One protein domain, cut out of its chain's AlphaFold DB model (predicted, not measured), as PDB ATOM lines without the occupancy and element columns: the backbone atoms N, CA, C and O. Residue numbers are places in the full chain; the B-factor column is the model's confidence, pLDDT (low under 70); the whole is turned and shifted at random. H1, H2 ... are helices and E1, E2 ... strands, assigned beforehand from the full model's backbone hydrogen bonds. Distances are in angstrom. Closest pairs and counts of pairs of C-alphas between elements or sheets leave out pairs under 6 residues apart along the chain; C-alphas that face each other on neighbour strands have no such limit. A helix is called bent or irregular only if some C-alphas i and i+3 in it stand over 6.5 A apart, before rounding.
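AT A GLANCE: This is residues 56 to 151 and 168 to 284 of the 518 residues of the protein "protein MMS22-like" of Austrofundulus limnaeus (UniProt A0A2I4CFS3). Five long helices run up and down as a bundle, each against the one before it in the chain: H7 is in the middle, and H3, H4, H5 and H9 pack on it. A small strand hairpin, E1 and E2, sits beside H4, short H6 crosses near the beginning of H7, and residues 275 to 284 stick out at the end of H9. The printed part has 213 residues, in the order H1, E1, E2, H2 to H9, with one antiparallel sheet, E1 - E2; its class is mostly helix. It is compact, with a radius of gyration of the C-alphas of 18.5 A, and spans 51 by 43 by 37 A.

HOW THE PARTS SIT: H1, residues 56 to 60, is close to but not clearly touching the hub H7, residues 210 to 235; the closest C-alphas, of Leu 59 and Glu 227, are 7.5 A apart. E1, residues 74 to 77, and E2, residues 80 to 83, form an antiparallel hairpin at 141 degrees, with N 75 and O 82 2.9 A apart, within hydrogen-bond range. H2, residues 87 to 90, is close to but not clearly touching H5, residues 168 to 185 (Val 89 and Phe 170, closest C-alphas 5.9 A). H3, residues 92 to 111, and H4, residues 117 to 147, form a helical hairpin at a shallow tilt of 23 degrees, opposite ways; their closest C-alphas, of Phe 99 and Cys 134, are 5.9 A apart, and H4 touches H3 with residues 123 to 137 alone. H4 and H7 touch at a shallow tilt of 1 degree, the same way; the closest C-alphas, of Ala 127 and Pro 210, are 5.4 A apart. H5 and H7 touch at 28 degrees, a shallow tilt, opposite ways, closest at the C-alphas of Thr 185 and His 218, 6.4 A. H6, residues 193 to 200, touches H7 residues 211 to 215 alone, about perpendicular at 84 degrees, with the C-alphas of Ala 198 and Trp 212 closest, 5.2 A. H8, residues 244 to 250, touches H5 at a steep tilt of 48 degrees, with the C-alphas of Ser 172 and His 244 closest, 6.3 A. H9, residues 256 to 279, touches H7 residues 222 to 233 alone, at 35.1 degrees, only just steep, opposite ways, with the C-alphas of Leu 229 and Asp 256 closest, 6.1 A. Every O i to N i+4 pair is within hydrogen-bond range in H1, H3, H8 and H9; H4 has 25 of 27, H5 13 of 14, H7 21 of 22 and H6 1 of 4, beside 4 of 5 O i to N i+3 pairs; H2 is too short for such a pair.

IN THESE COORDINATES: H1 begins at C-alpha 56, (150.624, 226.821, 110.881), and H9 ends at C-alpha 279, (165.483, 250.942, 107.048). From first to last C-alpha H3 measures 28.8 A, H4 45.3 A, H5 27.6 A, H7 36.1 A and H9 34.1 A. H4 and H5 are irregular: C-alphas 118 and 121 are 7.4 A apart, and C-alphas 168 and 171 are 7.1 A apart.

THE WHOLE: The two C-alphas farthest apart, of Asp 73 and Pro 284, are 58.6 A apart. Residues 152 to 167 are cut out, and C-alphas 151 and 168 are 8.7 A apart across the cut. Of the links that are printed whole, H1 to E1, with 13 residues, is long. The mean pLDDT of the printed part is 91.5, and residues 113 to 118 and 204 to 205 are under 70.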
ATOM      1  N   LEU A  56     150.206 226.344 109.563       93.31
ATOM      2  CA  LEU A  56     150.624 226.821 110.881       93.31
ATOM      3  C   LEU A  56     149.695 226.285 111.974       93.31
ATOM      4  O   LEU A  56     150.152 225.666 112.924       93.31
ATOM      5  N   LYS A  57     148.377 226.460 111.826       92.31
ATOM      6  CA  LYS A  57     147.406 225.984 112.821       92.31
ATOM      7  C   LYS A  57     147.542 224.479 113.081       92.31
ATOM      8  O   LYS A  57     147.468 224.062 114.233       92.31
ATOM      9  N   ARG A  58     147.743 223.673 112.033       94.12
ATOM     10  CA  ARG A  58     147.939 222.221 112.161       94.12
ATOM     11  C   ARG A  58     149.244 221.889 112.880       94.12
ATOM     12  O   ARG A  58     149.205 221.080 113.798       94.12
ATOM     13  N   LEU A  59     150.341 222.574 112.555       94.56
ATOM     14  CA  LEU A  59     151.621 222.436 113.254       94.56
ATOM     15  C   LEU A  59     151.484 222.724 114.758       94.56
ATOM     16  O   LEU A  59     151.836 221.880 115.576       94.56
ATOM     17  N   LEU A  60     150.909 223.876 115.123       92.38
ATOM     18  CA  LEU A  60     150.772 224.294 116.527       92.38
ATOM     19  C   LEU A  60     149.880 223.348 117.347       92.38
ATOM     20  O   LEU A  60     150.081 223.186 118.547       92.38
ATOM     21  N   LEU A  61     148.889 222.726 116.703       92.75
ATOM     22  CA  LEU A  61     147.980 221.763 117.328       92.75
ATOM     23  C   LEU A  61     148.465 220.310 117.209       92.75
ATOM     24  O   LEU A  61     147.745 219.409 117.631       92.75
ATOM     25  N   SER A  62     149.657 220.074 116.644       92.38
ATOM     26  CA  SER A  62     150.196 218.730 116.384       92.38
ATOM     27  C   SER A  62     149.226 217.834 115.594       92.38
ATOM     28  O   SER A  62     149.049 216.661 115.909       92.38
ATOM     29  N   LEU A  63     148.566 218.412 114.587       94.56
ATOM     30  CA  LEU A  63     147.669 217.719 113.663       94.56
ATOM     31  C   LEU A  63     148.413 217.275 112.400       94.56
ATOM     32  O   LEU A  63     149.496 217.775 112.087       94.56
ATOM     33  N   ASP A  64     147.763 216.409 111.622       94.50
ATOM     34  CA  ASP A  64     148.291 215.911 110.355       94.50
ATOM     35  C   ASP A  64     148.714 217.055 109.398       94.50
ATOM     36  O   ASP A  64     147.901 217.936 109.072       94.50
ATOM     37  N   PRO A  65     149.977 217.071 108.921       93.75
ATOM     38  CA  PRO A  65     150.479 218.093 108.009       93.75
ATOM     39  C   PRO A  65     149.840 218.107 106.613       93.75
ATOM     40  O   PRO A  65     149.930 219.143 105.950       93.75
ATOM     41  N   ALA A  66     149.209 217.029 106.150       93.19
ATOM     42  CA  ALA A  66     148.479 217.003 104.881       93.19
ATOM     43  C   ALA A  66     147.445 215.860 104.857       93.19
ATOM     44  O   ALA A  66     147.650 214.863 104.168       93.19
ATOM     45  N   PRO A  67     146.310 215.982 105.573       90.25
ATOM     46  CA  PRO A  67     145.374 214.872 105.805       90.25
ATOM     47  C   PRO A  67     144.781 214.257 104.527       90.25
ATOM     48  O   PRO A  67     144.401 213.090 104.531       90.25
ATOM     49  N   ALA A  68     144.699 215.027 103.439       89.69
ATOM     50  CA  ALA A  68     144.179 214.573 102.147       89.69
ATOM     51  C   ALA A  68     145.261 214.027 101.194       89.69
ATOM     52  O   ALA A  68     144.928 213.488 100.146       89.69
ATOM     53  N   GLU A  69     146.546 214.165 101.532       89.62
ATOM     54  CA  GLU A  69     147.670 213.782 100.668       89.62
ATOM     55  C   GLU A  69     148.409 212.570 101.250       89.62
ATOM     56  O   GLU A  69     148.304 212.284 102.446       89.62
ATOM     57  N   TYR A  70     149.177 211.862 100.412       90.88
ATOM     58  CA  TYR A  70     150.003 210.706 100.803       90.88
ATOM     59  C   TYR A  70     149.212 209.561 101.466       90.88
ATOM     60  O   TYR A  70     149.675 208.966 102.439       90.88
ATOM     61  N   GLN A  71     147.992 209.299 100.985       89.88
ATOM     62  CA  GLN A  71     147.142 208.196 101.465       89.88
ATOM     63  C   GLN A  71     147.371 206.881 100.707       89.88
ATOM     64  O   GLN A  71     146.975 205.827 101.191       89.88
ATOM     65  N   ALA A  72     147.961 206.943  99.513       92.75
ATOM     66  CA  ALA A  72     148.254 205.763  98.709       92.75
ATOM     67  C   ALA A  72     149.503 205.028  99.220       92.75
ATOM     68  O   ALA A  72     150.416 205.653  99.768       92.75
ATOM     69  N   ASP A  73     149.572 203.722  98.948       94.69
ATOM     70  CA  ASP A  73     150.716 202.862  99.293       94.69
ATOM     71  C   ASP A  73     152.021 203.339  98.646       94.69
ATOM     72  O   ASP A  73     153.112 203.089  99.164       94.69
ATOM     73  N   THR A  74     151.912 204.044  97.515       96.19
ATOM     74  CA  THR A  74     153.044 204.646  96.821       96.19
ATOM     75  C   THR A  74     152.902 206.153  96.643       96.19
ATOM     76  O   THR A  74     151.807 206.699  96.503       96.19
ATOM     77  N   VAL A  75     154.048 206.829  96.635       95.25
ATOM     78  CA  VAL A  75     154.184 208.269  96.428       95.25
ATOM     79  C   VAL A  75     155.237 208.536  95.360       95.25
ATOM     80  O   VAL A  75     156.308 207.928  95.358       95.25
ATOM     81  N   GLU A  76     154.948 209.464  94.450       95.69
ATOM     82  CA  GLU A  76     155.931 209.951  93.488       95.69
ATOM     83  C   GLU A  76     156.772 211.077  94.103       95.69
ATOM     84  O   GLU A  76     156.246 212.105  94.533       95.69
ATOM     85  N   ILE A  77     158.091 210.895  94.146       95.62
ATOM     86  CA  ILE A  77     159.043 211.889  94.651       95.62
ATOM     87  C   ILE A  77     160.219 211.967  93.680       95.62
ATOM     88  O   ILE A  77     160.867 210.957  93.398       95.62
ATOM     89  N   PHE A  78     160.495 213.177  93.178       96.38
ATOM     90  CA  PHE A  78     161.538 213.460  92.180       96.38
ATOM     91  C   PHE A  78     161.441 212.585  90.911       96.38
ATOM     92  O   PHE A  78     162.465 212.223  90.332       96.38
ATOM     93  N   GLY A  79     160.222 212.229  90.487       93.12
ATOM     94  CA  GLY A  79     159.967 211.394  89.303       93.12
ATOM     95  C   GLY A  79     160.117 209.885  89.524       93.12
ATOM     96  O   GLY A  79     160.115 209.123  88.559       93.12
ATOM     97  N   PHE A  80     160.265 209.439  90.774       95.88
ATOM     98  CA  PHE A  80     160.362 208.024  91.141       95.88
ATOM     99  C   PHE A  80     159.206 207.623  92.055       95.88
ATOM    100  O   PHE A  80     158.790 208.411  92.902       95.88
ATOM    101  N   LEU A  81     158.715 206.388  91.909       96.81
ATOM    102  CA  LEU A  81     157.711 205.803  92.800       96.81
ATOM    103  C   LEU A  81     158.381 205.177  94.024       96.81
ATOM    104  O   LEU A  81     159.303 204.371  93.896       96.81
ATOM    105  N   TRP A  82     157.870 205.521  95.199       97.25
ATOM    106  CA  TRP A  82     158.364 205.081  96.498       97.25
ATOM    107  C   TRP A  82     157.238 204.473  97.319       97.25
ATOM    108  O   TRP A  82     156.100 204.907  97.185       97.25
ATOM    109  N   VAL A  83     157.547 203.528  98.208       96.81
ATOM    110  CA  VAL A  83     156.582 203.056  99.212       96.81
ATOM    111  C   VAL A  83     156.413 204.138 100.279       96.81
ATOM    112  O   VAL A  83     157.376 204.505 100.954       96.81
ATOM    113  N   THR A  84     155.196 204.661 100.424       95.56
ATOM    114  CA  THR A  84     154.904 205.865 101.221       95.56
ATOM    115  C   THR A  84     155.308 205.724 102.691       95.56
ATOM    116  O   THR A  84     155.771 206.689 103.297       95.56
ATOM    117  N   GLU A  85     155.149 204.536 103.276       94.94
ATOM    118  CA  GLU A  85     155.386 204.311 104.709       94.94
ATOM    119  C   GLU A  85     156.844 203.988 105.063       94.94
ATOM    120  O   GLU A  85     157.226 204.123 106.223       94.94
ATOM    121  N   THR A  86     157.671 203.569 104.097       94.75
ATOM    122  CA  THR A  86     159.030 203.057 104.372       94.75
ATOM    123  C   THR A  86     160.139 203.863 103.709       94.75
ATOM    124  O   THR A  86     161.285 203.831 104.164       94.75
ATOM    125  N   ALA A  87     159.835 204.638 102.665       95.81
ATOM    126  CA  ALA A  87     160.872 205.198 101.805       95.81
ATOM    127  C   ALA A  87     161.846 206.148 102.514       95.81
ATOM    128  O   ALA A  87     163.031 206.153 102.179       95.81
ATOM    129  N   LEU A  88     161.397 206.921 103.515       96.38
ATOM    130  CA  LEU A  88     162.321 207.773 104.273       96.38
ATOM    131  C   LEU A  88     163.285 206.978 105.144       96.38
ATOM    132  O   LEU A  88     164.424 207.412 105.279       96.38
ATOM    133  N   VAL A  89     162.872 205.838 105.696       95.94
ATOM    134  CA  VAL A  89     163.734 204.986 106.530       95.94
ATOM    135  C   VAL A  89     164.696 204.186 105.655       95.94
ATOM    136  O   VAL A  89     165.878 204.068 105.968       95.94
ATOM    137  N   GLU A  90     164.225 203.670 104.520       94.75
ATOM    138  CA  GLU A  90     165.045 202.833 103.640       94.75
ATOM    139  C   GLU A  90     166.031 203.635 102.790       94.75
ATOM    140  O   GLU A  90     167.119 203.147 102.484       94.75
ATOM    141  N   SER A  91     165.652 204.851 102.389       95.75
ATOM    142  CA  SER A  91     166.356 205.633 101.369       95.75
ATOM    143  C   SER A  91     166.608 207.085 101.780       95.75
ATOM    144  O   SER A  91     166.670 207.962 100.917       95.75
ATOM    145  N   THR A  92     166.815 207.359 103.077       96.31
ATOM    146  CA  THR A  92     167.031 208.722 103.608       96.31
ATOM    147  C   THR A  92     168.086 209.489 102.801       96.31
ATOM    148  O   THR A  92     167.784 210.511 102.189       96.31
ATOM    149  N   LYS A  93     169.314 208.957 102.709       96.19
ATOM    150  CA  LYS A  93     170.436 209.630 102.027       96.19
ATOM    151  C   LYS A  93     170.167 209.875 100.540       96.19
ATOM    152  O   LYS A  93     170.569 210.903  99.996       96.19
ATOM    153  N   LEU A  94     169.488 208.936  99.875       97.88
ATOM    154  CA  LEU A  94     169.163 209.034  98.452       97.88
ATOM    155  C   LEU A  94     168.101 210.111  98.201       97.88
ATOM    156  O   LEU A  94     168.308 210.973  97.352       97.88
ATOM    157  N   LEU A  95     167.014 210.115  98.973       98.44
ATOM    158  CA  LEU A  95     165.940 211.101  98.853       98.44
ATOM    159  C   LEU A  95     166.437 212.531  99.119       98.44
ATOM    160  O   LEU A  95     166.171 213.438  98.330       98.44
ATOM    161  N   PHE A  96     167.240 212.732 100.167       98.56
ATOM    162  CA  PHE A  96     167.872 214.029 100.427       98.56
ATOM    163  C   PHE A  96     168.955 214.380  99.389       98.56
ATOM    164  O   PHE A  96     169.159 215.552  99.065       98.56
ATOM    165  N   GLY A  97     169.615 213.379  98.798       98.38
ATOM    166  CA  GLY A  97     170.495 213.554  97.641       98.38
ATOM    167  C   GLY A  97     169.760 214.085  96.407       98.38
ATOM    168  O   GLY A  97     170.240 215.022  95.767       98.38
ATOM    169  N   LEU A  98     168.571 213.551  96.110       98.56
ATOM    170  CA  LEU A  98     167.708 214.023  95.021       98.56
ATOM    171  C   LEU A  98     167.192 215.445  95.280       98.56
ATOM    172  O   LEU A  98     167.173 216.264  94.357       98.56
ATOM    173  N   PHE A  99     166.866 215.780  96.533       98.62
ATOM    174  CA  PHE A  99     166.551 217.156  96.928       98.62
ATOM    175  C   PHE A  99     167.711 218.108  96.621       98.62
ATOM    176  O   PHE A  99     167.517 219.098  95.914       98.62
ATOM    177  N   ARG A 100     168.932 217.786  97.075       98.50
ATOM    178  CA  ARG A 100     170.139 218.585  96.787       98.50
ATOM    179  C   ARG A 100     170.358 218.755  95.287       98.50
ATOM    180  O   ARG A 100     170.603 219.862  94.819       98.50
ATOM    181  N   GLN A 101     170.236 217.675  94.518       98.12
ATOM    182  CA  GLN A 101     170.394 217.718  93.067       98.12
ATOM    183  C   GLN A 101     169.364 218.650  92.411       98.12
ATOM    184  O   GLN A 101     169.717 219.443  91.540       98.12
ATOM    185  N   THR A 102     168.102 218.571  92.829       98.38
ATOM    186  CA  THR A 102     167.005 219.403  92.308       98.38
ATOM    187  C   THR A 102     167.192 220.872  92.683       98.38
ATOM    188  O   THR A 102     167.030 221.752  91.837       98.38
ATOM    189  N   PHE A 103     167.653 221.140  93.906       98.00
ATOM    190  CA  PHE A 103     168.042 222.474  94.354       98.00
ATOM    191  C   PHE A 103     169.161 223.064  93.479       98.00
ATOM    192  O   PHE A 103     169.019 224.166  92.948       98.00
ATOM    193  N   TYR A 104     170.242 222.310  93.242       97.19
ATOM    194  CA  TYR A 104     171.345 222.753  92.382       97.19
ATOM    195  C   TYR A 104     170.931 222.941  90.920       97.19
ATOM    196  O   TYR A 104     171.448 223.840  90.256       97.19
ATOM    197  N   LYS A 105     169.992 222.141  90.394       97.12
ATOM    198  CA  LYS A 105     169.420 222.376  89.057       97.12
ATOM    199  C   LYS A 105     168.773 223.760  88.984       97.12
ATOM    200  O   LYS A 105     169.074 224.511  88.060       97.12
ATOM    201  N   LEU A 106     167.965 224.128  89.980       96.38
ATOM    202  CA  LEU A 106     167.340 225.451  90.033       96.38
ATOM    203  C   LEU A 106     168.384 226.568  90.182       96.38
ATOM    204  O   LEU A 106     168.297 227.592  89.506       96.38
ATOM    205  N   GLU A 107     169.411 226.367  91.005       94.31
ATOM    206  CA  GLU A 107     170.521 227.317  91.131       94.31
ATOM    207  C   GLU A 107     171.275 227.513  89.803       94.31
ATOM    208  O   GLU A 107     171.599 228.637  89.410       94.31
ATOM    209  N   ASN A 108     171.506 226.432  89.059       93.75
ATOM    210  CA  ASN A 108     172.151 226.480  87.751       93.75
ATOM    211  C   ASN A 108     171.284 227.181  86.700       93.75
ATOM    212  O   ASN A 108     171.836 227.890  85.855       93.75
ATOM    213  N   LEU A 109     169.952 227.069  86.769       92.50
ATOM    214  CA  LEU A 109     169.049 227.855  85.918       92.50
ATOM    215  C   LEU A 109     169.194 229.359  86.168       92.50
ATOM    216  O   LEU A 109     169.184 230.138  85.218       92.50
ATOM    217  N   VAL A 110     169.390 229.775  87.424       89.88
ATOM    218  CA  VAL A 110     169.665 231.184  87.759       89.88
ATOM    219  C   VAL A 110     171.007 231.639  87.186       89.88
ATOM    220  O   VAL A 110     171.104 232.753  86.675       89.88
ATOM    221  N   LYS A 111     172.044 230.798  87.255       85.31
ATOM    222  CA  LYS A 111     173.387 231.114  86.731       85.31
ATOM    223  C   LYS A 111     173.423 231.164  85.202       85.31
ATOM    224  O   LYS A 111     174.144 231.978  84.633       85.31
ATOM    225  N   SER A 112     172.610 230.344  84.542       77.44
ATOM    226  CA  SER A 112     172.552 230.213  83.077       77.44
ATOM    227  C   SER A 112     171.745 231.321  82.388       77.44
ATOM    228  O   SER A 112     171.352 231.154  81.236       77.44
ATOM    229  N   ASN A 113     171.478 232.433  83.086       62.81
ATOM    230  CA  ASN A 113     170.565 233.505  82.690       62.81
ATOM    231  C   ASN A 113     170.867 234.030  81.273       62.81
ATOM    232  O   ASN A 113     171.712 234.906  81.076       62.81
ATOM    233  N   SER A 114     170.182 233.492  80.262       54.91
ATOM    234  CA  SER A 114     170.256 234.014  78.903       54.91
ATOM    235  C   SER A 114     169.355 235.241  78.815       54.91
ATOM    236  O   SER A 114     168.171 235.137  79.127       54.91
ATOM    237  N   ASN A 115     169.866 236.368  78.310       57.19
ATOM    238  CA  ASN A 115     169.084 237.585  78.017       57.19
ATOM    239  C   ASN A 115     168.050 237.397  76.875       57.19
ATOM    240  O   ASN A 115     167.606 238.365  76.259       57.19
ATOM    241  N   ASP A 116     167.697 236.153  76.557       62.09
ATOM    242  CA  ASP A 116     166.775 235.772  75.501       62.09
ATOM    243  C   ASP A 116     165.348 235.696  76.062       62.09
ATOM    244  O   ASP A 116     164.918 234.692  76.637       62.09
ATOM    245  N   PHE A 117     164.604 236.793  75.895       63.44
ATOM    246  CA  PHE A 117     163.211 236.915  76.327       63.44
ATOM    247  C   PHE A 117     162.297 235.824  75.738       63.44
ATOM    248  O   PHE A 117     161.287 235.494  76.359       63.44
ATOM    249  N   GLY A 118     162.661 235.211  74.602       69.12
ATOM    250  CA  GLY A 118     161.902 234.115  73.991       69.12
ATOM    251  C   GLY A 118     161.870 232.830  74.828       69.12
ATOM    252  O   GLY A 118     160.959 232.020  74.671       69.12
ATOM    253  N   LYS A 119     162.818 232.652  75.761       77.31
ATOM    254  CA  LYS A 119     162.915 231.468  76.637       77.31
ATOM    255  C   LYS A 119     162.370 231.693  78.047       77.31
ATOM    256  O   LYS A 119     162.307 230.744  78.826       77.31
ATOM    257  N   ALA A 120     161.949 232.914  78.380       79.19
ATOM    258  CA  ALA A 120     161.535 233.283  79.735       79.19
ATOM    259  C   ALA A 120     160.364 232.432  80.265       79.19
ATOM    260  O   ALA A 120     160.360 232.064  81.438       79.19
ATOM    261  N   GLY A 121     159.405 232.075  79.402       82.50
ATOM    262  CA  GLY A 121     158.289 231.196  79.768       82.50
ATOM    263  C   GLY A 121     158.745 229.780  80.128       82.50
ATOM    264  O   GLY A 121     158.380 229.270  81.182       82.50
ATOM    265  N   ASN A 122     159.600 229.168  79.304       87.56
ATOM    266  CA  ASN A 122     160.111 227.816  79.558       87.56
ATOM    267  C   ASN A 122     160.934 227.764  80.850       87.56
ATOM    268  O   ASN A 122     160.697 226.901  81.689       87.56
ATOM    269  N   LEU A 123     161.828 228.742  81.048       90.56
ATOM    270  CA  LEU A 123     162.628 228.861  82.272       90.56
ATOM    271  C   LEU A 123     161.754 229.048  83.517       90.56
ATOM    272  O   LEU A 123     162.073 228.526  84.582       90.56
ATOM    273  N   HIS A 124     160.648 229.787  83.395       91.25
ATOM    274  CA  HIS A 124     159.692 229.943  84.481       91.25
ATOM    275  C   HIS A 124     159.050 228.609  84.872       91.25
ATOM    276  O   HIS A 124     159.071 228.270  86.051       91.25
ATOM    277  N   TYR A 125     158.492 227.861  83.916       92.69
ATOM    278  CA  TYR A 125     157.810 226.597  84.211       92.69
ATOM    279  C   TYR A 125     158.768 225.518  84.721       92.69
ATOM    280  O   TYR A 125     158.424 224.807  85.660       92.69
ATOM    281  N   GLU A 126     159.983 225.449  84.174       95.12
ATOM    282  CA  GLU A 126     161.030 224.558  84.685       95.12
ATOM    283  C   GLU A 126     161.400 224.911  86.134       95.12
ATOM    284  O   GLU A 126     161.482 224.041  86.998       95.12
ATOM    285  N   ALA A 127     161.545 226.203  86.443       95.19
ATOM    286  CA  ALA A 127     161.829 226.649  87.802       95.19
ATOM    287  C   ALA A 127     160.660 226.411  88.779       95.19
ATOM    288  O   ALA A 127     160.903 226.090  89.944       95.19
ATOM    289  N   VAL A 128     159.406 226.540  88.318       94.75
ATOM    290  CA  VAL A 128     158.208 226.171  89.094       94.75
ATOM    291  C   VAL A 128     158.246 224.690  89.445       94.75
ATOM    292  O   VAL A 128     158.050 224.348  90.609       94.75
ATOM    293  N   ASP A 129     158.508 223.827  88.464       95.81
ATOM    294  CA  ASP A 129     158.524 222.378  88.651       95.81
ATOM    295  C   ASP A 129     159.613 221.946  89.642       95.81
ATOM    296  O   ASP A 129     159.318 221.304  90.649       95.81
ATOM    297  N   LEU A 130     160.854 222.409  89.450       97.75
ATOM    298  CA  LEU A 130     161.966 222.115  90.361       97.75
ATOM    299  C   LEU A 130     161.674 222.569  91.796       97.75
ATOM    300  O   LEU A 130     161.904 221.826  92.752       97.75
ATOM    301  N   ARG A 131     161.131 223.782  91.962       97.06
ATOM    302  CA  ARG A 131     160.727 224.281  93.279       97.06
ATOM    303  C   ARG A 131     159.627 223.410  93.885       97.06
ATOM    304  O   ARG A 131     159.706 223.074  95.065       97.06
ATOM    305  N   GLN A 132     158.620 223.040  93.098       96.00
ATOM    306  CA  GLN A 132     157.494 222.239  93.561       96.00
ATOM    307  C   GLN A 132     157.938 220.842  93.999       96.00
ATOM    308  O   GLN A 132     157.473 220.367  95.035       96.00
ATOM    309  N   GLN A 133     158.862 220.205  93.279       97.62
ATOM    310  CA  GLN A 133     159.445 218.923  93.681       97.62
ATOM    311  C   GLN A 133     160.125 219.025  95.055       97.62
ATOM    312  O   GLN A 133     159.862 218.208  95.938       97.62
ATOM    313  N   CYS A 134     160.924 220.074  95.280       98.44
ATOM    314  CA  CYS A 134     161.568 220.316  96.571       98.44
ATOM    315  C   CYS A 134     160.559 220.547  97.708       98.44
ATOM    316  O   CYS A 134     160.676 219.926  98.764       98.44
ATOM    317  N   VAL A 135     159.550 221.402  97.503       97.56
ATOM    318  CA  VAL A 135     158.516 221.678  98.520       97.56
ATOM    319  C   VAL A 135     157.688 220.426  98.823       97.56
ATOM    320  O   VAL A 135     157.406 220.142  99.985       97.56
ATOM    321  N   SER A 136     157.337 219.642  97.803       96.94
ATOM    322  CA  SER A 136     156.566 218.399  97.968       96.94
ATOM    323  C   SER A 136     157.359 217.337  98.725       96.94
ATOM    324  O   SER A 136     156.800 216.641  99.568       96.94
ATOM    325  N   PHE A 137     158.672 217.250  98.501       98.25
ATOM    326  CA  PHE A 137     159.531 216.382  99.302       98.25
ATOM    327  C   PHE A 137     159.588 216.820 100.774       98.25
ATOM    328  O   PHE A 137     159.399 215.998 101.667       98.25
ATOM    329  N   LEU A 138     159.781 218.113 101.051       98.19
ATOM    330  CA  LEU A 138     159.789 218.628 102.427       98.19
ATOM    331  C   LEU A 138     158.432 218.423 103.124       98.19
ATOM    332  O   LEU A 138     158.381 218.106 104.313       98.19
ATOM    333  N   GLN A 139     157.325 218.550 102.385       97.25
ATOM    334  CA  GLN A 139     155.992 218.215 102.880       97.25
ATOM    335  C   GLN A 139     155.872 216.729 103.229       97.25
ATOM    336  O   GLN A 139     155.391 216.400 104.314       97.25
ATOM    337  N   TYR A 140     156.354 215.848 102.354       97.88
ATOM    338  CA  TYR A 140     156.382 214.412 102.601       97.88
ATOM    339  C   TYR A 140     157.166 214.058 103.873       97.88
ATOM    340  O   TYR A 140     156.664 213.283 104.684       97.88
ATOM    341  N   VAL A 141     158.324 214.685 104.125       98.31
ATOM    342  CA  VAL A 141     159.084 214.479 105.376       98.31
ATOM    343  C   VAL A 141     158.232 214.798 106.606       98.31
ATOM    344  O   VAL A 141     158.178 214.005 107.546       98.31
ATOM    345  N   LYS A 142     157.510 215.926 106.598       97.31
ATOM    346  CA  LYS A 142     156.618 216.316 107.704       97.31
ATOM    347  C   LYS A 142     155.480 215.312 107.904       97.31
ATOM    348  O   LYS A 142     155.188 214.934 109.038       97.31
ATOM    349  N   VAL A 143     154.845 214.872 106.815       96.81
ATOM    350  CA  VAL A 143     153.764 213.873 106.857       96.81
ATOM    351  C   VAL A 143     154.279 212.544 107.399       96.81
ATOM    352  O   VAL A 143     153.644 211.961 108.277       96.81
ATOM    353  N   PHE A 144     155.451 212.103 106.946       97.00
ATOM    354  CA  PHE A 144     156.077 210.872 107.405       97.00
ATOM    355  C   PHE A 144     156.356 210.903 108.907       97.00
ATOM    356  O   PHE A 144     155.971 209.985 109.629       97.00
ATOM    357  N   LEU A 145     156.961 211.989 109.400       96.31
ATOM    358  CA  LEU A 145     157.195 212.178 110.831       96.31
ATOM    359  C   LEU A 145     155.897 212.094 111.633       96.31
ATOM    360  O   LEU A 145     155.856 211.478 112.695       96.31
ATOM    361  N   HIS A 146     154.821 212.698 111.131       95.31
ATOM    362  CA  HIS A 146     153.536 212.685 111.816       95.31
ATOM    363  C   HIS A 146     152.866 211.302 111.809       95.31
ATOM    364  O   HIS A 146     152.355 210.879 112.848       95.31
ATOM    365  N   ARG A 147     152.842 210.601 110.671       94.81
ATOM    366  CA  ARG A 147     152.063 209.362 110.497       94.81
ATOM    367  C   ARG A 147     152.827 208.091 110.835       94.81
ATOM    368  O   ARG A 147     152.254 207.205 111.458       94.81
ATOM    369  N   TYR A 148     154.090 208.012 110.432       93.12
ATOM    370  CA  TYR A 148     154.816 206.744 110.367       93.12
ATOM    371  C   TYR A 148     155.943 206.650 111.392       93.12
ATOM    372  O   TYR A 148     156.210 205.557 111.876       93.12
ATOM    373  N   LEU A 149     156.548 207.772 111.812       91.75
ATOM    374  CA  LEU A 149     157.562 207.726 112.868       91.75
ATOM    375  C   LEU A 149     156.936 207.330 114.217       91.75
ATOM    376  O   LEU A 149     156.102 208.063 114.776       91.75
ATOM    377  N   ARG A 150     157.387 206.192 114.752       83.88
ATOM    378  CA  ARG A 150     157.043 205.698 116.089       83.88
ATOM    379  C   ARG A 150     158.104 206.123 117.116       83.88
ATOM    380  O   ARG A 150     159.293 206.041 116.820       83.88
ATOM    381  N   PRO A 151     157.708 206.568 118.324       75.50
ATOM    382  CA  PRO A 151     158.654 206.764 119.420       75.50
ATOM    383  C   PRO A 151     159.283 205.422 119.817       75.50
ATOM    384  O   PRO A 151     158.565 204.423 119.895       75.50
ATOM    385  N   HIS A 168     164.922 202.756 114.176       88.12
ATOM    386  CA  HIS A 168     165.523 203.292 115.404       88.12
ATOM    387  C   HIS A 168     166.648 204.302 115.121       88.12
ATOM    388  O   HIS A 168     166.822 205.268 115.863       88.12
ATOM    389  N   GLN A 169     167.420 204.103 114.049       91.06
ATOM    390  CA  GLN A 169     168.503 205.012 113.647       91.06
ATOM    391  C   GLN A 169     168.008 206.226 112.846       91.06
ATOM    392  O   GLN A 169     168.722 207.227 112.726       91.06
ATOM    393  N   PHE A 170     166.790 206.161 112.303       94.44
ATOM    394  CA  PHE A 170     166.245 207.172 111.403       94.44
ATOM    395  C   PHE A 170     166.204 208.590 112.001       94.44
ATOM    396  O   PHE A 170     166.620 209.503 111.291       94.44
ATOM    397  N   PRO A 171     165.801 208.830 113.269       95.38
ATOM    398  CA  PRO A 171     165.849 210.171 113.863       95.38
ATOM    399  C   PRO A 171     167.230 210.839 113.770       95.38
ATOM    400  O   PRO A 171     167.321 212.008 113.394       95.38
ATOM    401  N   SER A 172     168.304 210.089 114.047       95.12
ATOM    402  CA  SER A 172     169.687 210.577 113.917       95.12
ATOM    403  C   SER A 172     170.042 210.858 112.460       95.12
ATOM    404  O   SER A 172     170.609 211.904 112.155       95.12
ATOM    405  N   ALA A 173     169.707 209.939 111.547       96.19
ATOM    406  CA  ALA A 173     169.997 210.102 110.122       96.19
ATOM    407  C   ALA A 173     169.246 211.300 109.516       96.19
ATOM    408  O   ALA A 173     169.807 212.059 108.728       96.19
ATOM    409  N   LEU A 174     167.989 211.504 109.912       97.81
ATOM    410  CA  LEU A 174     167.195 212.655 109.505       97.81
ATOM    411  C   LEU A 174     167.810 213.958 110.016       97.81
ATOM    412  O   LEU A 174     167.901 214.914 109.252       97.81
ATOM    413  N   LEU A 175     168.244 214.005 111.279       97.62
ATOM    414  CA  LEU A 175     168.883 215.190 111.851       97.62
ATOM    415  C   LEU A 175     170.139 215.599 111.062       97.62
ATOM    416  O   LEU A 175     170.318 216.777 110.761       97.62
ATOM    417  N   GLU A 176     170.968 214.633 110.668       96.62
ATOM    418  CA  GLU A 176     172.165 214.863 109.845       96.62
ATOM    419  C   GLU A 176     171.833 215.381 108.441       96.62
ATOM    420  O   GLU A 176     172.493 216.289 107.926       96.62
ATOM    421  N   GLU A 177     170.799 214.831 107.808       98.19
ATOM    422  CA  GLU A 177     170.366 215.279 106.486       98.19
ATOM    423  C   GLU A 177     169.704 216.665 106.541       98.19
ATOM    424  O   GLU A 177     169.938 217.497 105.661       98.19
ATOM    425  N   VAL A 178     168.951 216.970 107.602       98.19
ATOM    426  CA  VAL A 178     168.400 218.309 107.860       98.19
ATOM    427  C   VAL A 178     169.523 219.314 108.101       98.19
ATOM    428  O   VAL A 178     169.510 220.388 107.502       98.19
ATOM    429  N   PHE A 179     170.538 218.963 108.896       97.38
ATOM    430  CA  PHE A 179     171.733 219.789 109.054       97.38
ATOM    431  C   PHE A 179     172.435 220.022 107.711       97.38
ATOM    432  O   PHE A 179     172.740 221.158 107.353       97.38
ATOM    433  N   SER A 180     172.585 218.979 106.896       96.69
ATOM    434  CA  SER A 180     173.151 219.091 105.547       96.69
ATOM    435  C   SER A 180     172.341 220.028 104.639       96.69
ATOM    436  O   SER A 180     172.923 220.746 103.827       96.69
ATOM    437  N   ILE A 181     171.008 220.076 104.783       97.56
ATOM    438  CA  ILE A 181     170.166 221.076 104.109       97.56
ATOM    439  C   ILE A 181     170.492 222.492 104.600       97.56
ATOM    440  O   ILE A 181     170.609 223.386 103.765       97.56
ATOM    441  N   THR A 182     170.673 222.712 105.906       97.00
ATOM    442  CA  THR A 182     171.034 224.052 106.416       97.00
ATOM    443  C   THR A 182     172.366 224.544 105.846       97.00
ATOM    444  O   THR A 182     172.477 225.710 105.465       97.00
ATOM    445  N   LEU A 183     173.339 223.640 105.682       95.50
ATOM    446  CA  LEU A 183     174.623 223.933 105.044       95.50
ATOM    447  C   LEU A 183     174.474 224.231 103.545       95.50
ATOM    448  O   LEU A 183     175.128 225.139 103.037       95.50
ATOM    449  N   LEU A 184     173.601 223.500 102.840       95.38
ATOM    450  CA  LEU A 184     173.286 223.746 101.429       95.38
ATOM    451  C   LEU A 184     172.670 225.133 101.224       95.38
ATOM    452  O   LEU A 184     173.063 225.856 100.310       95.38
ATOM    453  N   THR A 185     171.665 225.483 102.029       93.94
ATOM    454  CA  THR A 185     170.923 226.737 101.854       93.94
ATOM    455  C   THR A 185     171.691 227.950 102.350       93.94
ATOM    456  O   THR A 185     171.447 229.052 101.859       93.94
ATOM    457  N   GLY A 186     172.598 227.759 103.312       93.56
ATOM    458  CA  GLY A 186     173.350 228.835 103.937       93.56
ATOM    459  C   GLY A 186     172.443 229.853 104.631       93.56
ATOM    460  O   GLY A 186     171.340 229.536 105.072       93.56
ATOM    461  N   ARG A 187     172.926 231.093 104.742       91.69
ATOM    462  CA  ARG A 187     172.218 232.214 105.372       91.69
ATOM    463  C   ARG A 187     171.471 233.042 104.329       91.69
ATOM    464  O   ARG A 187     172.006 233.323 103.258       91.69
ATOM    465  N   LEU A 188     170.286 233.550 104.673       90.94
ATOM    466  CA  LEU A 188     169.505 234.415 103.777       90.94
ATOM    467  C   LEU A 188     170.213 235.745 103.488       90.94
ATOM    468  O   LEU A 188     170.101 236.278 102.383       90.94
ATOM    469  N   LYS A 189     170.946 236.288 104.469       83.88
ATOM    470  CA  LYS A 189     171.703 237.544 104.315       83.88
ATOM    471  C   LYS A 189     172.881 237.409 103.333       83.88
ATOM    472  O   LYS A 189     173.272 238.405 102.728       83.88
ATOM    473  N   ASP A 190     173.421 236.195 103.186       87.88
ATOM    474  CA  ASP A 190     174.627 235.904 102.397       87.88
ATOM    475  C   ASP A 190     174.280 235.557 100.939       87.88
ATOM    476  O   ASP A 190     175.166 235.356 100.106       87.88
ATOM    477  N   LEU A 191     172.984 235.534 100.597       89.69
ATOM    478  CA  LEU A 191     172.536 235.353  99.223       89.69
ATOM    479  C   LEU A 191     173.097 236.462  98.316       89.69
ATOM    480  O   LEU A 191     173.075 237.636  98.699       89.69
ATOM    481  N   PRO A 192     173.522 236.135  97.081       88.44
ATOM    482  CA  PRO A 192     173.967 237.113  96.096       88.44
ATOM    483  C   PRO A 192     172.994 238.285  95.932       88.44
ATOM    484  O   PRO A 192     171.775 238.100  95.903       88.44
ATOM    485  N   ALA A 193     173.518 239.496  95.727       84.50
ATOM    486  CA  ALA A 193     172.696 240.698  95.547       84.50
ATOM    487  C   ALA A 193     171.686 240.570  94.387       84.50
ATOM    488  O   ALA A 193     170.581 241.110  94.461       84.50
ATOM    489  N   SER A 194     172.031 239.808  93.342       83.56
ATOM    490  CA  SER A 194     171.126 239.470  92.238       83.56
ATOM    491  C   SER A 194     169.895 238.691  92.710       83.56
ATOM    492  O   SER A 194     168.785 238.991  92.277       83.56
ATOM    493  N   LEU A 195     170.058 237.751  93.645       85.62
ATOM    494  CA  LEU A 195     168.957 237.011  94.262       85.62
ATOM    495  C   LEU A 195     168.187 237.869  95.265       85.62
ATOM    496  O   LEU A 195     166.961 237.867  95.240       85.62
ATOM    497  N   GLN A 196     168.866 238.681  96.080       86.12
ATOM    498  CA  GLN A 196     168.180 239.597  97.001       86.12
ATOM    499  C   GLN A 196     167.313 240.628  96.260       86.12
ATOM    500  O   GLN A 196     166.239 240.998  96.733       86.12
ATOM    501  N   SER A 197     167.724 241.064  95.065       85.50
ATOM    502  CA  SER A 197     166.901 241.956  94.237       85.50
ATOM    503  C   SER A 197     165.554 241.330  93.845       85.50
ATOM    504  O   SER A 197     164.572 242.052  93.655       85.50
ATOM    505  N   ALA A 198     165.464 239.992  93.824       86.62
ATOM    506  CA  ALA A 198     164.247 239.275  93.465       86.62
ATOM    507  C   ALA A 198     163.107 239.451  94.479       86.62
ATOM    508  O   ALA A 198     161.945 239.291  94.107       86.62
ATOM    509  N   PHE A 199     163.396 239.885  95.716       82.94
ATOM    510  CA  PHE A 199     162.359 240.268  96.681       82.94
ATOM    511  C   PHE A 199     161.460 241.409  96.181       82.94
ATOM    512  O   PHE A 199     160.322 241.522  96.626       82.94
ATOM    513  N   SER A 200     161.976 242.265  95.292       82.12
ATOM    514  CA  SER A 200     161.261 243.441  94.776       82.12
ATOM    515  C   SER A 200     160.594 243.200  93.417       82.12
ATOM    516  O   SER A 200     159.991 244.118  92.868       82.12
ATOM    517  N   ILE A 201     160.708 241.994  92.848       83.00
ATOM    518  CA  ILE A 201     160.120 241.688  91.540       83.00
ATOM    519  C   ILE A 201     158.609 241.533  91.695       83.00
ATOM    520  O   ILE A 201     158.125 240.589  92.317       83.00
ATOM    521  N   GLN A 202     157.871 242.435  91.059       74.12
ATOM    522  CA  GLN A 202     156.440 242.303  90.822       74.12
ATOM    523  C   GLN A 202     156.231 242.030  89.332       74.12
ATOM    524  O   GLN A 202     156.712 242.788  88.490       74.12
ATOM    525  N   ASN A 203     155.542 240.937  88.995       72.00
ATOM    526  CA  ASN A 203     155.191 240.639  87.610       72.00
ATOM    527  C   ASN A 203     153.708 240.279  87.487       72.00
ATOM    528  O   ASN A 203     153.275 239.206  87.909       72.00
ATOM    529  N   HIS A 204     152.941 241.172  86.860       68.25
ATOM    530  CA  HIS A 204     151.506 241.001  86.635       68.25
ATOM    531  C   HIS A 204     151.170 239.817  85.717       68.25
ATOM    532  O   HIS A 204     150.067 239.284  85.800       68.25
ATOM    533  N   GLY A 205     152.112 239.368  84.880       69.94
ATOM    534  CA  GLY A 205     151.929 238.206  84.008       69.94
ATOM    535  C   GLY A 205     152.071 236.852  84.710       69.94
ATOM    536  O   GLY A 205     151.990 235.833  84.035       69.94
ATOM    537  N   LYS A 206     152.341 236.821  86.026       80.88
ATOM    538  CA  LYS A 206     152.654 235.614  86.823       80.88
ATOM    539  C   LYS A 206     153.842 234.773  86.314       80.88
ATOM    540  O   LYS A 206     154.107 233.704  86.850       80.88
ATOM    541  N   ILE A 207     154.601 235.275  85.338       86.81
ATOM    542  CA  ILE A 207     155.836 234.665  84.836       86.81
ATOM    543  C   ILE A 207     157.015 235.308  85.562       86.81
ATOM    544  O   ILE A 207     157.328 236.479  85.372       86.81
ATOM    545  N   PHE A 208     157.687 234.539  86.404       89.38
ATOM    546  CA  PHE A 208     158.815 234.998  87.212       89.38
ATOM    547  C   PHE A 208     160.136 234.373  86.754       89.38
ATOM    548  O   PHE A 208     160.130 233.206  86.349       89.38
ATOM    549  N   PRO A 209     161.263 235.106  86.848       90.62
ATOM    550  CA  PRO A 209     162.576 234.551  86.541       90.62
ATOM    551  C   PRO A 209     162.961 233.449  87.545       90.62
ATOM    552  O   PRO A 209     162.504 233.486  88.692       90.62
ATOM    553  N   PRO A 210     163.863 232.517  87.179       92.88
ATOM    554  CA  PRO A 210     164.338 231.469  88.087       92.88
ATOM    555  C   PRO A 210     164.870 231.996  89.430       92.88
ATOM    556  O   PRO A 210     164.714 231.338  90.453       92.88
ATOM    557  N   SER A 211     165.438 233.210  89.458       92.94
ATOM    558  CA  SER A 211     165.949 233.848  90.681       92.94
ATOM    559  C   SER A 211     164.860 234.098  91.724       92.94
ATOM    560  O   SER A 211     165.104 233.955  92.920       92.94
ATOM    561  N   TRP A 212     163.646 234.425  91.278       93.31
ATOM    562  CA  TRP A 212     162.492 234.584  92.156       93.31
ATOM    563  C   TRP A 212     162.083 233.240  92.763       93.31
ATOM    564  O   TRP A 212     161.844 233.164  93.965       93.31
ATOM    565  N   HIS A 213     162.054 232.173  91.961       94.81
ATOM    566  CA  HIS A 213     161.710 230.831  92.445       94.81
ATOM    567  C   HIS A 213     162.743 230.297  93.426       94.81
ATOM    568  O   HIS A 213     162.365 229.798  94.481       94.81
ATOM    569  N   LEU A 214     164.032 230.461  93.122       96.25
ATOM    570  CA  LEU A 214     165.110 230.047  94.015       96.25
ATOM    571  C   LEU A 214     165.037 230.787  95.353       96.25
ATOM    572  O   LEU A 214     165.098 230.157  96.404       96.25
ATOM    573  N   LEU A 215     164.839 232.108  95.326       95.81
ATOM    574  CA  LEU A 215     164.689 232.904  96.542       95.81
ATOM    575  C   LEU A 215     163.552 232.387  97.432       95.81
ATOM    576  O   LEU A 215     163.716 232.258  98.643       95.81
ATOM    577  N   HIS A 216     162.399 232.076  96.842       95.69
ATOM    578  CA  HIS A 216     161.268 231.566  97.609       95.69
ATOM    579  C   HIS A 216     161.466 230.113  98.054       95.69
ATOM    580  O   HIS A 216     161.015 229.768  99.143       95.69
ATOM    581  N   LEU A 217     162.207 229.295  97.296       97.56
ATOM    582  CA  LEU A 217     162.635 227.971  97.745       97.56
ATOM    583  C   LEU A 217     163.555 228.056  98.971       97.56
ATOM    584  O   LEU A 217     163.413 227.239  99.879       97.56
ATOM    585  N   HIS A 218     164.450 229.051  99.052       97.56
ATOM    586  CA  HIS A 218     165.218 229.296 100.278       97.56
ATOM    587  C   HIS A 218     164.279 229.560 101.460       97.56
ATOM    588  O   HIS A 218     164.424 228.916 102.496       97.56
ATOM    589  N   LEU A 219     163.281 230.441 101.307       97.56
ATOM    590  CA  LEU A 219     162.303 230.705 102.371       97.56
ATOM    591  C   LEU A 219     161.547 229.429 102.781       97.56
ATOM    592  O   LEU A 219     161.460 229.137 103.974       97.56
ATOM    593  N   ASP A 220     161.048 228.654 101.808       98.00
ATOM    594  CA  ASP A 220     160.328 227.396 102.057       98.00
ATOM    595  C   ASP A 220     161.205 226.393 102.808       98.00
ATOM    596  O   ASP A 220     160.744 225.734 103.740       98.00
ATOM    597  N   THR A 221     162.480 226.301 102.430       98.25
ATOM    598  CA  THR A 221     163.433 225.375 103.042       98.25
ATOM    599  C   THR A 221     163.773 225.798 104.469       98.25
ATOM    600  O   THR A 221     163.688 224.975 105.377       98.25
ATOM    601  N   HIS A 222     164.072 227.082 104.705       98.38
ATOM    602  CA  HIS A 222     164.350 227.599 106.049       98.38
ATOM    603  C   HIS A 222     163.184 227.362 107.012       98.38
ATOM    604  O   HIS A 222     163.416 226.943 108.148       98.38
ATOM    605  N   TRP A 223     161.950 227.601 106.560       98.38
ATOM    606  CA  TRP A 223     160.752 227.322 107.348       98.38
ATOM    607  C   TRP A 223     160.550 225.817 107.570       98.38
ATOM    608  O   TRP A 223     160.370 225.386 108.707       98.38
ATOM    609  N   SER A 224     160.660 225.006 106.514       98.31
ATOM    610  CA  SER A 224     160.468 223.553 106.603       98.31
ATOM    611  C   SER A 224     161.474 222.882 107.536       98.31
ATOM    612  O   SER A 224     161.099 221.959 108.247       98.31
ATOM    613  N   VAL A 225     162.724 223.355 107.593       98.56
ATOM    614  CA  VAL A 225     163.720 222.875 108.566       98.56
ATOM    615  C   VAL A 225     163.207 223.048 110.000       98.56
ATOM    616  O   VAL A 225     163.248 222.097 110.777       98.56
ATOM    617  N   LEU A 226     162.659 224.219 110.346       98.50
ATOM    618  CA  LEU A 226     162.088 224.454 111.679       98.50
ATOM    619  C   LEU A 226     160.853 223.588 111.938       98.50
ATOM    620  O   LEU A 226     160.709 223.062 113.041       98.50
ATOM    621  N   GLU A 227     159.977 223.412 110.944       97.69
ATOM    622  CA  GLU A 227     158.811 222.526 111.066       97.69
ATOM    623  C   GLU A 227     159.226 221.069 111.299       97.69
ATOM    624  O   GLU A 227     158.672 220.415 112.179       97.69
ATOM    625  N   ILE A 228     160.210 220.571 110.546       98.38
ATOM    626  CA  ILE A 228     160.730 219.202 110.647       98.38
ATOM    627  C   ILE A 228     161.377 218.984 112.014       98.38
ATOM    628  O   ILE A 228     161.041 218.017 112.691       98.38
ATOM    629  N   LEU A 229     162.250 219.894 112.457       97.62
ATOM    630  CA  LEU A 229     162.901 219.803 113.768       97.62
ATOM    631  C   LEU A 229     161.892 219.909 114.915       97.62
ATOM    632  O   LEU A 229     161.990 219.181 115.900       97.62
ATOM    633  N   HIS A 230     160.883 220.773 114.786       96.06
ATOM    634  CA  HIS A 230     159.798 220.835 115.757       96.06
ATOM    635  C   HIS A 230     159.000 219.527 115.788       96.06
ATOM    636  O   HIS A 230     158.807 218.973 116.866       96.06
ATOM    637  N   ALA A 231     158.569 219.006 114.635       95.44
ATOM    638  CA  ALA A 231     157.817 217.756 114.547       95.44
ATOM    639  C   ALA A 231     158.619 216.559 115.084       95.44
ATOM    640  O   ALA A 231     158.067 215.734 115.813       95.44
ATOM    641  N   LEU A 232     159.919 216.497 114.786       95.12
ATOM    642  CA  LEU A 232     160.830 215.487 115.314       95.12
ATOM    643  C   LEU A 232     160.909 215.564 116.842       95.12
ATOM    644  O   LEU A 232     160.647 214.568 117.510       95.12
ATOM    645  N   GLY A 233     161.164 216.748 117.408       92.12
ATOM    646  CA  GLY A 233     161.208 216.934 118.863       92.12
ATOM    647  C   GLY A 233     159.868 216.638 119.555       92.12
ATOM    648  O   GLY A 233     159.838 216.122 120.670       92.12
ATOM    649  N   GLN A 234     158.736 216.900 118.889       90.75
ATOM    650  CA  GLN A 234     157.408 216.522 119.388       90.75
ATOM    651  C   GLN A 234     157.197 215.002 119.397       90.75
ATOM    652  O   GLN A 234     156.581 214.470 120.321       90.75
ATOM    653  N   LYS A 235     157.707 214.297 118.384       90.44
ATOM    654  CA  LYS A 235     157.633 212.834 118.295       90.44
ATOM    655  C   LYS A 235     158.561 212.142 119.285       90.44
ATOM    656  O   LYS A 235     158.168 211.147 119.882       90.44
ATOM    657  N   MET A 236     159.736 212.719 119.507       89.12
ATOM    658  CA  MET A 236     160.770 212.202 120.403       89.12
ATOM    659  C   MET A 236     160.681 212.800 121.815       89.12
ATOM    660  O   MET A 236     161.677 212.849 122.529       89.12
ATOM    661  N   ARG A 237     159.502 213.280 122.244       82.56
ATOM    662  CA  ARG A 237     159.313 213.936 123.552       82.56
ATOM    663  C   ARG A 237     159.964 213.141 124.691       82.56
ATOM    664  O   ARG A 237     159.609 211.994 124.941       82.56
ATOM    665  N   GLY A 238     160.872 213.798 125.415       78.75
ATOM    666  CA  GLY A 238     161.622 213.206 126.529       78.75
ATOM    667  C   GLY A 238     162.951 212.553 126.133       78.75
ATOM    668  O   GLY A 238     163.672 212.095 127.015       78.75
ATOM    669  N   GLN A 239     163.297 212.539 124.845       86.12
ATOM    670  CA  GLN A 239     164.555 212.022 124.314       86.12
ATOM    671  C   GLN A 239     165.233 213.095 123.457       86.12
ATOM    672  O   GLN A 239     164.602 213.713 122.603       86.12
ATOM    673  N   VAL A 240     166.527 213.319 123.685       88.00
ATOM    674  CA  VAL A 240     167.340 214.200 122.836       88.00
ATOM    675  C   VAL A 240     167.857 213.381 121.661       88.00
ATOM    676  O   VAL A 240     168.455 212.323 121.866       88.00
ATOM    677  N   VAL A 241     167.634 213.861 120.439       91.94
ATOM    678  CA  VAL A 241     168.133 213.191 119.234       91.94
ATOM    679  C   VAL A 241     169.524 213.725 118.927       91.94
ATOM    680  O   VAL A 241     169.698 214.930 118.755       91.94
ATOM    681  N   TYR A 242     170.506 212.831 118.841       93.12
ATOM    682  CA  TYR A 242     171.889 213.161 118.495       93.12
ATOM    683  C   TYR A 242     172.182 212.794 117.042       93.12
ATOM    684  O   TYR A 242     171.722 211.766 116.558       93.12
ATOM    685  N   ALA A 243     172.987 213.610 116.364       92.94
ATOM    686  CA  ALA A 243     173.526 213.310 115.041       92.94
ATOM    687  C   ALA A 243     174.777 212.423 115.177       92.94
ATOM    688  O   ALA A 243     175.905 212.916 115.204       92.94
ATOM    689  N   HIS A 244     174.593 211.111 115.336       89.75
ATOM    690  CA  HIS A 244     175.674 210.196 115.706       89.75
ATOM    691  C   HIS A 244     176.858 210.182 114.727       89.75
ATOM    692  O   HIS A 244     178.004 210.160 115.174       89.75
ATOM    693  N   GLN A 245     176.633 210.215 113.409       86.88
ATOM    694  CA  GLN A 245     177.730 210.245 112.432       86.88
ATOM    695  C   GLN A 245     178.489 211.568 112.523       86.88
ATOM    696  O   GLN A 245     179.716 211.560 112.494       86.88
ATOM    697  N   PHE A 246     177.785 212.692 112.693       86.81
ATOM    698  CA  PHE A 246     178.422 213.998 112.870       86.81
ATOM    699  C   PHE A 246     179.296 214.031 114.128       86.81
ATOM    700  O   PHE A 246     180.462 214.419 114.047       86.81
ATOM    701  N   VAL A 247     178.768 213.560 115.261       86.31
ATOM    702  CA  VAL A 247     179.500 213.475 116.534       86.31
ATOM    703  C   VAL A 247     180.739 212.595 116.383       86.31
ATOM    704  O   VAL A 247     181.828 212.980 116.798       86.31
ATOM    705  N   ASN A 248     180.605 211.439 115.730       85.31
ATOM    706  CA  ASN A 248     181.725 210.524 115.509       85.31
ATOM    707  C   ASN A 248     182.815 211.122 114.603       85.31
ATOM    708  O   ASN A 248     183.985 210.779 114.756       85.31
ATOM    709  N   LEU A 249     182.445 211.988 113.653       89.19
ATOM    710  CA  LEU A 249     183.378 212.601 112.704       89.19
ATOM    711  C   LEU A 249     184.045 213.873 113.242       89.19
ATOM    712  O   LEU A 249     185.210 214.117 112.936       89.19
ATOM    713  N   THR A 250     183.318 214.690 114.003       87.62
ATOM    714  CA  THR A 250     183.767 216.031 114.430       87.62
ATOM    715  C   THR A 250     184.132 216.108 115.909       87.62
ATOM    716  O   THR A 250     184.901 216.980 116.305       87.62
ATOM    717  N   GLY A 251     183.598 215.206 116.735       85.88
ATOM    718  CA  GLY A 251     183.667 215.286 118.194       85.88
ATOM    719  C   GLY A 251     182.724 216.327 118.812       85.88
ATOM    720  O   GLY A 251     182.699 216.460 120.035       85.88
ATOM    721  N   GLU A 252     181.946 217.056 118.005       88.94
ATOM    722  CA  GLU A 252     181.014 218.086 118.464       88.94
ATOM    723  C   GLU A 252     179.597 217.524 118.629       88.94
ATOM    724  O   GLU A 252     179.115 216.726 117.823       88.94
ATOM    725  N   ASN A 253     178.901 217.967 119.678       90.00
ATOM    726  CA  ASN A 253     177.525 217.555 119.935       90.00
ATOM    727  C   ASN A 253     176.554 218.363 119.071       90.00
ATOM    728  O   ASN A 253     176.326 219.543 119.331       90.00
ATOM    729  N   LEU A 254     175.923 217.695 118.107       93.06
ATOM    730  CA  LEU A 254     174.804 218.235 117.342       93.06
ATOM    731  C   LEU A 254     173.519 217.494 117.721       93.06
ATOM    732  O   LEU A 254     173.427 216.271 117.581       93.06
ATOM    733  N   THR A 255     172.534 218.248 118.203       95.19
ATOM    734  CA  THR A 255     171.222 217.746 118.628       95.19
ATOM    735  C   THR A 255     170.098 218.425 117.855       95.19
ATOM    736  O   THR A 255     170.288 219.505 117.296       95.19
ATOM    737  N   ASP A 256     168.910 217.828 117.855       93.75
ATOM    738  CA  ASP A 256     167.702 218.441 117.289       93.75
ATOM    739  C   ASP A 256     167.393 219.802 117.928       93.75
ATOM    740  O   ASP A 256     167.047 220.761 117.235       93.75
ATOM    741  N   THR A 257     167.587 219.905 119.246       93.38
ATOM    742  CA  THR A 257     167.373 221.145 119.998       93.38
ATOM    743  C   THR A 257     168.419 222.195 119.639       93.38
ATOM    744  O   THR A 257     168.050 223.312 119.291       93.38
ATOM    745  N   SER A 258     169.712 221.854 119.663       94.50
ATOM    746  CA  SER A 258     170.773 222.817 119.333       94.50
ATOM    747  C   SER A 258     170.673 223.303 117.887       94.50
ATOM    748  O   SER A 258     170.805 224.499 117.646       94.50
ATOM    749  N   LEU A 259     170.359 222.409 116.940       96.56
ATOM    750  CA  LEU A 259     170.173 222.778 115.539       96.56
ATOM    751  C   LEU A 259     168.949 223.680 115.339       96.56
ATOM    752  O   LEU A 259     169.010 224.639 114.570       96.56
ATOM    753  N   PHE A 260     167.841 223.401 116.034       97.31
ATOM    754  CA  PHE A 260     166.654 224.256 115.989       97.31
ATOM    755  C   PHE A 260     166.982 225.674 116.466       97.31
ATOM    756  O   PHE A 260     166.643 226.644 115.786       97.31
ATOM    757  N   GLU A 261     167.650 225.790 117.614       95.31
ATOM    758  CA  GLU A 261     168.012 227.069 118.226       95.31
ATOM    759  C   GLU A 261     168.990 227.870 117.358       95.31
ATOM    760  O   GLU A 261     168.768 229.056 117.104       95.31
ATOM    761  N   GLU A 262     170.038 227.226 116.840       94.94
ATOM    762  CA  GLU A 262     171.024 227.867 115.967       94.94
ATOM    763  C   GLU A 262     170.390 228.369 114.663       94.94
ATOM    764  O   GLU A 262     170.620 229.512 114.246       94.94
ATOM    765  N   HIS A 263     169.551 227.541 114.031       97.12
ATOM    766  CA  HIS A 263     168.874 227.899 112.786       97.12
ATOM    767  C   HIS A 263     167.835 229.005 113.003       97.12
ATOM    768  O   HIS A 263     167.771 229.946 112.210       97.12
ATOM    769  N   LEU A 264     167.070 228.958 114.103       97.44
ATOM    770  CA  LEU A 264     166.142 230.023 114.493       97.44
ATOM    771  C   LEU A 264     166.881 231.348 114.717       97.44
ATOM    772  O   LEU A 264     166.492 232.371 114.151       97.44
ATOM    773  N   CYS A 265     167.954 231.337 115.514       94.94
ATOM    774  CA  CYS A 265     168.742 232.532 115.806       94.94
ATOM    775  C   CYS A 265     169.360 233.118 114.533       94.94
ATOM    776  O   CYS A 265     169.285 234.328 114.303       94.94
ATOM    777  N   SER A 266     169.913 232.263 113.669       94.25
ATOM    778  CA  SER A 266     170.458 232.658 112.369       94.25
ATOM    779  C   SER A 266     169.398 233.300 111.478       94.25
ATOM    780  O   SER A 266     169.643 234.362 110.904       94.25
ATOM    781  N   LEU A 267     168.201 232.713 111.413       96.38
ATOM    782  CA  LEU A 267     167.105 233.217 110.593       96.38
ATOM    783  C   LEU A 267     166.541 234.549 111.114       96.38
ATOM    784  O   LEU A 267     166.333 235.472 110.328       96.38
ATOM    785  N   LEU A 268     166.342 234.694 112.430       96.44
ATOM    786  CA  LEU A 268     165.927 235.964 113.045       96.44
ATOM    787  C   LEU A 268     166.978 237.063 112.826       96.44
ATOM    788  O   LEU A 268     166.628 238.211 112.530       96.44
ATOM    789  N   CYS A 269     168.262 236.709 112.923       93.81
ATOM    790  CA  CYS A 269     169.377 237.604 112.628       93.81
ATOM    791  C   CYS A 269     169.361 238.060 111.161       93.81
ATOM    792  O   CYS A 269     169.431 239.260 110.890       93.81
ATOM    793  N   ASP A 270     169.165 237.136 110.218       93.38
ATOM    794  CA  ASP A 270     169.111 237.452 108.790       93.38
ATOM    795  C   ASP A 270     167.919 238.348 108.447       93.38
ATOM    796  O   ASP A 270     168.082 239.363 107.767       93.38
ATOM    797  N   LEU A 271     166.725 238.031 108.955       94.81
ATOM    798  CA  LEU A 271     165.535 238.852 108.733       94.81
ATOM    799  C   LEU A 271     165.687 240.256 109.337       94.81
ATOM    800  O   LEU A 271     165.247 241.238 108.734       94.81
ATOM    801  N   THR A 272     166.352 240.370 110.488       93.81
ATOM    802  CA  THR A 272     166.706 241.661 111.099       93.81
ATOM    803  C   THR A 272     167.699 242.428 110.226       93.81
ATOM    804  O   THR A 272     167.513 243.621 109.992       93.81
ATOM    805  N   GLY A 273     168.710 241.757 109.668       90.75
ATOM    806  CA  GLY A 273     169.663 242.351 108.728       90.75
ATOM    807  C   GLY A 273     169.002 242.857 107.443       90.75
ATOM    808  O   GLY A 273     169.268 243.982 107.008       90.75
ATOM    809  N   LEU A 274     168.075 242.082 106.873       89.50
ATOM    810  CA  LEU A 274     167.271 242.486 105.715       89.50
ATOM    811  C   LEU A 274     166.387 243.702 106.041       89.50
ATOM    812  O   LEU A 274     166.340 244.660 105.262       89.50
ATOM    813  N   ALA A 275     165.742 243.710 107.212       92.00
ATOM    814  CA  ALA A 275     164.966 244.854 107.687       92.00
ATOM    815  C   ALA A 275     165.846 246.102 107.878       92.00
ATOM    816  O   ALA A 275     165.437 247.204 107.514       92.00
ATOM    817  N   MET A 276     167.076 245.944 108.375       90.88
ATOM    818  CA  MET A 276     168.025 247.046 108.561       90.88
ATOM    819  C   MET A 276     168.526 247.630 107.236       90.88
ATOM    820  O   MET A 276     168.622 248.853 107.082       90.88
ATOM    821  N   SER A 277     168.786 246.774 106.244       87.75
ATOM    822  CA  SER A 277     169.101 247.196 104.874       87.75
ATOM    823  C   SER A 277     167.961 248.021 104.268       87.75
ATOM    824  O   SER A 277     168.193 249.042 103.613       87.75
ATOM    825  N   LYS A 278     166.710 247.636 104.553       87.69
ATOM    826  CA  LYS A 278     165.531 248.401 104.143       87.69
ATOM    827  C   LYS A 278     165.422 249.733 104.884       87.69
ATOM    828  O   LYS A 278     165.290 250.762 104.225       87.69
ATOM    829  N   TYR A 279     165.535 249.733 106.215       89.69
ATOM    830  CA  TYR A 279     165.483 250.942 107.048       89.69
ATOM    831  C   TYR A 279     166.503 251.997 106.613       89.69
ATOM    832  O   TYR A 279     166.180 253.176 106.546       89.69
ATOM    833  N   SER A 280     167.701 251.574 106.203       87.56
ATOM    834  CA  SER A 280     168.753 252.479 105.716       87.56
ATOM    835  C   SER A 280     168.341 253.326 104.496       87.56
ATOM    836  O   SER A 280     169.007 254.312 104.183       87.56
ATOM    837  N   LYS A 281     167.253 252.957 103.803       87.06
ATOM    838  CA  LYS A 281     166.678 253.683 102.655       87.06
ATOM    839  C   LYS A 281     165.382 254.427 103.001       87.06
ATOM    840  O   LYS A 281     164.860 255.153 102.156       87.06
ATOM    841  N   VAL A 282     164.843 254.233 104.204       84.69
ATOM    842  CA  VAL A 282     163.573 254.812 104.649       84.69
ATOM    843  C   VAL A 282     163.791 256.255 105.087       84.69
ATOM    844  O   VAL A 282     164.688 256.565 105.868       84.69
ATOM    845  N   ARG A 283     162.946 257.161 104.591       80.94
ATOM    846  CA  ARG A 283     162.934 258.551 105.056       80.94
ATOM    847  C   ARG A 283     162.282 258.625 106.439       80.94
ATOM    848  O   ARG A 283     161.291 257.928 106.659       80.94
ATOM    849  N   PRO A 284     162.722 259.515 107.346       75.94
ATOM    850  CA  PRO A 284     162.114 259.615 108.675       75.94
ATOM    851  C   PRO A 284     160.591 259.853 108.639       75.94
ATOM    852  O   PRO A 284     159.851 259.235 109.398       75.94
TER     853      PRO A 284